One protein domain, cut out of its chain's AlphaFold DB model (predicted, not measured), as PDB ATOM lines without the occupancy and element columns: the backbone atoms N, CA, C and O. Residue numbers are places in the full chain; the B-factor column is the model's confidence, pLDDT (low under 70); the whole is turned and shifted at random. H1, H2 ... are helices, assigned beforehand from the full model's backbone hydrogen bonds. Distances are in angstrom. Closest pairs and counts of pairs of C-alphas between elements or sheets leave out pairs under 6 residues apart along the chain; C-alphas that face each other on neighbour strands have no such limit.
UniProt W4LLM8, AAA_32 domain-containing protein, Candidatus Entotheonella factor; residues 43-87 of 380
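This is residues 43 to 87 of the 380 residues of the protein "AAA_32 domain-containing protein" of Candidatus Entotheonella factor (UniProt W4LLM8). The longest helix, H2, and a shorter one, H1, run the same way at a shallow tilt, and the long link between them folds back past H1 to reach the beginning of H2, sticking out at residues 66 to 71. The printed part has 45 residues with two named helices, H1 then H2, and no named strand; its class is all helix. It is only just compact, close to loose, with a radius of gyration of the C-alphas of 11.0 A and spans of 31 by 22 by 16 A.

H2, residues 72 to 85, is 19.8 A long and ends at C-alpha 85 (114.511, 107.800, 79.815). H1, residues 43 to 54, is 16.7 A long and begins at C-alpha 43 (93.264, 100.422, 79.993).

H2, with residues 79 to 83 alone, only just touches residues 50 to 53 of H1, with 3 pairs of C-alphas within 8 A. The closest C-alphas, those of Ile 53 and Leu 80, are 7.6 A apart. The tilt is shallow at 34.6 degrees, only just short of steep. In H1 and H2 every O i to N i+4 pair is within hydrogen-bond range.

The C-alphas farthest apart, those of Gln 57 and Gly 69, are 31.8 A apart. The printed part has no cut. The link from H1 to H2, 17 residues, is long. Mean pLDDT of the printed part is 82.2; residues 69 to 70 are under 70.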
ATOM      1  N   GLU A  43      92.697 100.312  81.347       80.06
ATOM      2  CA  GLU A  43      93.264 100.422  79.993       80.06
ATOM      3  C   GLU A  43      93.017 101.801  79.359       80.06
ATOM      4  O   GLU A  43      93.916 102.390  78.760       80.06
ATOM      5  N   ARG A  44      91.814 102.364  79.548       83.00
ATOM      6  CA  ARG A  44      91.467 103.705  79.051       83.00
ATOM      7  C   ARG A  44      92.317 104.804  79.694       83.00
ATOM      8  O   ARG A  44      92.722 105.734  79.002       83.00
ATOM      9  N   ALA A  45      92.554 104.725  81.004       79.44
ATOM     10  CA  ALA A  45      93.343 105.721  81.725       79.44
ATOM     11  C   ALA A  45      94.815 105.650  81.302       79.44
ATOM     12  O   ALA A  45      95.425 106.683  81.033       79.44
ATOM     13  N   THR A  46      95.355 104.437  81.147       78.62
ATOM     14  CA  THR A  46      96.714 104.223  80.637       78.62
ATOM     15  C   THR A  46      96.886 104.775  79.219       78.62
ATOM     16  O   THR A  46      97.850 105.492  78.973       78.62
ATOM     17  N   GLN A  47      95.937 104.528  78.307       82.75
ATOM     18  CA  GLN A  47      95.980 105.077  76.942       82.75
ATOM     19  C   GLN A  47      95.916 106.609  76.919       82.75
ATOM     20  O   GLN A  47      96.670 107.247  76.187       82.75
ATOM     21  N   ALA A  48      95.044 107.215  77.732       85.06
ATOM     22  CA  ALA A  48      94.943 108.671  77.829       85.06
ATOM     23  C   ALA A  48      96.236 109.298  78.376       85.06
ATOM     24  O   ALA A  48      96.673 110.338  77.887       85.06
ATOM     25  N   LEU A  49      96.859 108.651  79.363       83.69
ATOM     26  CA  LEU A  49      98.124 109.088  79.940       83.69
ATOM     27  C   LEU A  49      99.275 108.968  78.930       83.69
ATOM     28  O   LEU A  49     100.011 109.932  78.759       83.69
ATOM     29  N   GLN A  50      99.391 107.841  78.216       82.00
ATOM     30  CA  GLN A  50     100.375 107.661  77.138       82.00
ATOM     31  C   GLN A  50     100.231 108.740  76.062       82.00
ATOM     32  O   GLN A  50     101.200 109.430  75.753       82.00
ATOM     33  N   MET A  51      99.006 108.952  75.571       84.81
ATOM     34  CA  MET A  51      98.722 109.996  74.590       84.81
ATOM     35  C   MET A  51      99.112 111.378  75.119       84.81
ATOM     36  O   MET A  51      99.794 112.124  74.426       84.81
ATOM     37  N   GLY A  52      98.717 111.725  76.347       85.00
ATOM     38  CA  GLY A  52      99.034 113.024  76.938       85.00
ATOM     39  C   GLY A  52     100.539 113.247  77.122       85.00
ATOM     40  O   GLY A  52     101.022 114.348  76.884       85.00
ATOM     41  N   ILE A  53     101.283 112.206  77.505       81.75
ATOM     42  CA  ILE A  53     102.741 112.253  77.686       81.75
ATOM     43  C   ILE A  53     103.474 112.451  76.346       81.75
ATOM     44  O   ILE A  53     104.564 113.023  76.301       81.75
ATOM     45  N   GLU A  54     102.899 111.990  75.234       81.31
ATOM     46  CA  GLU A  54     103.453 112.199  73.892       81.31
ATOM     47  C   GLU A  54     103.238 113.629  73.365       81.31
ATOM     48  O   GLU A  54     103.944 114.067  72.453       81.31
ATOM     49  N   MET A  55     102.307 114.393  73.948       84.44
ATOM     50  CA  MET A  55     101.998 115.758  73.521       84.44
ATOM     51  C   MET A  55     103.013 116.769  74.072       84.44
ATOM     52  O   MET A  55     102.866 117.290  75.171       84.44
ATOM     53  N   ALA A  56     104.014 117.122  73.265       73.38
ATOM     54  CA  ALA A  56     105.052 118.097  73.629       73.38
ATOM     55  C   ALA A  56     104.662 119.580  73.406       73.38
ATOM     56  O   ALA A  56     105.524 120.458  73.414       73.38
ATOM     57  N   GLN A  57     103.386 119.885  73.142       81.62
ATOM     58  CA  GLN A  57     102.946 121.255  72.852       81.62
ATOM     59  C   GLN A  57     102.709 122.063  74.142       81.62
ATOM     60  O   GLN A  57     102.195 121.520  75.123       81.62
ATOM     61  N   PRO A  58     103.006 123.377  74.154       79.56
ATOM     62  CA  PRO A  58     102.665 124.239  75.281       79.56
ATOM     63  C   PRO A  58     101.166 124.210  75.604       79.56
ATOM     64  O   PRO A  58     100.328 124.199  74.704       79.56
ATOM     65  N   GLY A  59     100.833 124.249  76.895       79.38
ATOM     66  CA  GLY A  59      99.447 124.286  77.379       79.38
ATOM     67  C   GLY A  59      98.809 122.916  77.630       79.38
ATOM     68  O   GLY A  59      97.731 122.864  78.221       79.38
ATOM     69  N   TYR A  60      99.475 121.820  77.263       85.19
ATOM     70  CA  TYR A  60      99.024 120.468  77.586       85.19
ATOM     71  C   TYR A  60      99.639 120.007  78.909       85.19
ATOM     72  O   TYR A  60     100.833 119.750  79.001       85.19
ATOM     73  N   ASN A  61      98.802 119.913  79.943       89.00
ATOM     74  CA  ASN A  61      99.152 119.348  81.245       89.00
ATOM     75  C   ASN A  61      98.173 118.220  81.573       89.00
ATOM     76  O   ASN A  61      96.996 118.296  81.215       89.00
ATOM     77  N   ILE A  62      98.643 117.193  82.279       88.94
ATOM     78  CA  ILE A  62      97.819 116.042  82.656       88.94
ATOM     79  C   ILE A  62      97.430 116.170  84.125       88.94
ATOM     80  O   ILE A  62      98.283 116.339  84.992       88.94
ATOM     81  N   PHE A  63      96.134 116.049  84.400       89.00
ATOM     82  CA  PHE A  63      95.606 115.912  85.749       89.00
ATOM     83  C   PHE A  63      95.105 114.484  85.944       89.00
ATOM     84  O   PHE A  63      94.281 114.001  85.165       89.00
ATOM     85  N   VAL A  64      95.600 113.818  86.985       85.81
ATOM     86  CA  VAL A  64      95.191 112.459  87.340       85.81
ATOM     87  C   VAL A  64      94.447 112.501  88.667       85.81
ATOM     88  O   VAL A  64      94.953 113.022  89.658       85.81
ATOM     89  N   SER A  65      93.245 111.935  88.677       84.44
ATOM     90  CA  SER A  65      92.449 111.706  89.877       84.44
ATOM     91  C   SER A  65      92.249 110.205  90.042       84.44
ATOM     92  O   SER A  65      91.903 109.523  89.079       84.44
ATOM     93  N   ASP A  66      92.491 109.706  91.251       77.38
ATOM     94  CA  ASP A  66      92.327 108.302  91.615       77.38
ATOM     95  C   ASP A  66      91.802 108.190  93.055       77.38
ATOM     96  O   ASP A  66      91.879 109.147  93.833       77.38
ATOM     97  N   VAL A  67      91.254 107.028  93.403       74.69
ATOM     98  CA  VAL A  67      90.837 106.699  94.769       74.69
ATOM     99  C   VAL A  67      92.070 106.287  95.578       74.69
ATOM    100  O   VAL A  67      92.947 105.572  95.091       74.69
ATOM    101  N   GLU A  68      92.158 106.738  96.829       70.50
ATOM    102  CA  GLU A  68      93.303 106.444  97.692       70.50
ATOM    103  C   GLU A  68      93.535 104.925  97.831       70.50
ATOM    104  O   GLU A  68      92.612 104.160  98.104       70.50
ATOM    105  N   GLY A  69      94.780 104.484  97.620       65.00
ATOM    106  CA  GLY A  69      95.183 103.078  97.744       65.00
ATOM    107  C   GLY A  69      95.107 102.233  96.464       65.00
ATOM    108  O   GLY A  69      95.538 101.083  96.497       65.00
ATOM    109  N   ALA A  70      94.645 102.772  95.329       64.62
ATOM    110  CA  ALA A  70      94.522 102.017  94.073       64.62
ATOM    111  C   ALA A  70      95.832 101.870  93.261       64.62
ATOM    112  O   ALA A  70      95.841 101.266  92.190       64.62
ATOM    113  N   GLY A  71      96.964 102.364  93.776       70.62
ATOM    114  CA  GLY A  71      98.288 102.137  93.183       70.62
ATOM    115  C   GLY A  71      98.602 102.960  91.925       70.62
ATOM    116  O   GLY A  71      99.700 102.807  91.382       70.62
ATOM    117  N   ALA A  72      97.721 103.871  91.484       75.75
ATOM    118  CA  ALA A  72      97.952 104.650  90.265       75.75
ATOM    119  C   ALA A  72      99.221 105.501  90.325       75.75
ATOM    120  O   ALA A  72      99.900 105.641  89.315       75.75
ATOM    121  N   ARG A  73      99.608 106.027  91.496       80.12
ATOM    122  CA  ARG A  73     100.852 106.806  91.633       80.12
ATOM    123  C   ARG A  73     102.076 106.018  91.167       80.12
ATOM    124  O   ARG A  73     102.905 106.567  90.445       80.12
ATOM    125  N   THR A  74     102.185 104.753  91.570       80.19
ATOM    126  CA  THR A  74     103.297 103.886  91.166       80.19
ATOM    127  C   THR A  74     103.268 103.674  89.658       80.19
ATOM    128  O   THR A  74     104.278 103.900  89.003       80.19
ATOM    129  N   GLN A  75     102.098 103.356  89.094       78.56
ATOM    130  CA  GLN A  75     101.940 103.136  87.654       78.56
ATOM    131  C   GLN A  75     102.277 104.384  86.823       78.56
ATOM    132  O   GLN A  75     103.014 104.299  85.844       78.56
ATOM    133  N   ILE A  76     101.765 105.550  87.227       84.50
ATOM    134  CA  ILE A  76     102.042 106.838  86.581       84.50
ATOM    135  C   ILE A  76     103.539 107.125  86.640       84.50
ATOM    136  O   ILE A  76     104.132 107.472  85.628       84.50
ATOM    137  N   THR A  77     104.163 106.936  87.804       85.62
ATOM    138  CA  THR A  77     105.601 107.173  87.967       85.62
ATOM    139  C   THR A  77     106.422 106.267  87.053       85.62
ATOM    140  O   THR A  77     107.308 106.768  86.368       85.62
ATOM    141  N   THR A  78     106.100 104.970  86.979       84.94
ATOM    142  CA  THR A  78     106.772 104.021  86.078       84.94
ATOM    143  C   THR A  78     106.633 104.437  84.616       84.94
ATOM    144  O   THR A  78     107.637 104.532  83.917       84.94
ATOM    145  N   LEU A  79     105.423 104.778  84.162       84.88
ATOM    146  CA  LEU A  79     105.202 105.193  82.775       84.88
ATOM    147  C   LEU A  79     105.935 106.503  82.431       84.88
ATOM    148  O   LEU A  79     106.503 106.637  81.347       84.88
ATOM    149  N   LEU A  80     105.941 107.473  83.352       88.88
ATOM    150  CA  LEU A  80     106.685 108.720  83.169       88.88
ATOM    151  C   LEU A  80     108.192 108.453  83.102       88.88
ATOM    152  O   LEU A  80     108.856 109.035  82.254       88.88
ATOM    153  N   GLN A  81     108.725 107.572  83.955       88.94
ATOM    154  CA  GLN A  81     110.148 107.211  83.960       88.94
ATOM    155  C   GLN A  81     110.568 106.525  82.658       88.94
ATOM    156  O   GLN A  81     111.588 106.898  82.082       88.94
ATOM    157  N   GLU A  82     109.764 105.583  82.157       87.50
ATOM    158  CA  GLU A  82     109.998 104.923  80.868       87.50
ATOM    159  C   GLU A  82     110.048 105.936  79.719       87.50
ATOM    160  O   GLU A  82     110.956 105.893  78.887       87.50
ATOM    161  N   ARG A  83     109.111 106.895  79.689       87.00
ATOM    162  CA  ARG A  83     109.134 107.960  78.681       87.00
ATOM    163  C   ARG A  83     110.362 108.847  78.828       87.00
ATOM    164  O   ARG A  83     111.009 109.147  77.825       87.00
ATOM    165  N   ALA A  84     110.624 109.320  80.041       90.12
ATOM    166  CA  ALA A  84     111.640 110.325  80.299       90.12
ATOM    167  C   ALA A  84     113.045 109.780  79.991       90.12
ATOM    168  O   ALA A  84     113.848 110.485  79.388       90.12
ATOM    169  N   ALA A  85     113.287 108.487  80.232       90.88
ATOM    170  CA  ALA A  85     114.511 107.800  79.815       90.88
ATOM    171  C   ALA A  85     114.752 107.829  78.290       90.88
ATOM    172  O   ALA A  85     115.898 107.789  77.848       90.88
ATOM    173  N   ALA A  86     113.693 107.917  77.476       89.50
ATOM    174  CA  ALA A  86     113.780 108.021  76.017       89.50
ATOM    175  C   ALA A  86     113.822 109.474  75.495       89.50
ATOM    176  O   ALA A  86     113.940 109.694  74.288       89.50
ATOM    177  N   MET A  87     113.673 110.472  76.369       90.38
ATOM    178  CA  MET A  87     113.825 111.890  76.023       90.38
ATOM    179  C   MET A  87     115.308 112.287  76.052       90.38
ATOM    180  O   MET A  87     116.090 111.627  76.728       90.38
TER     181      MET A  87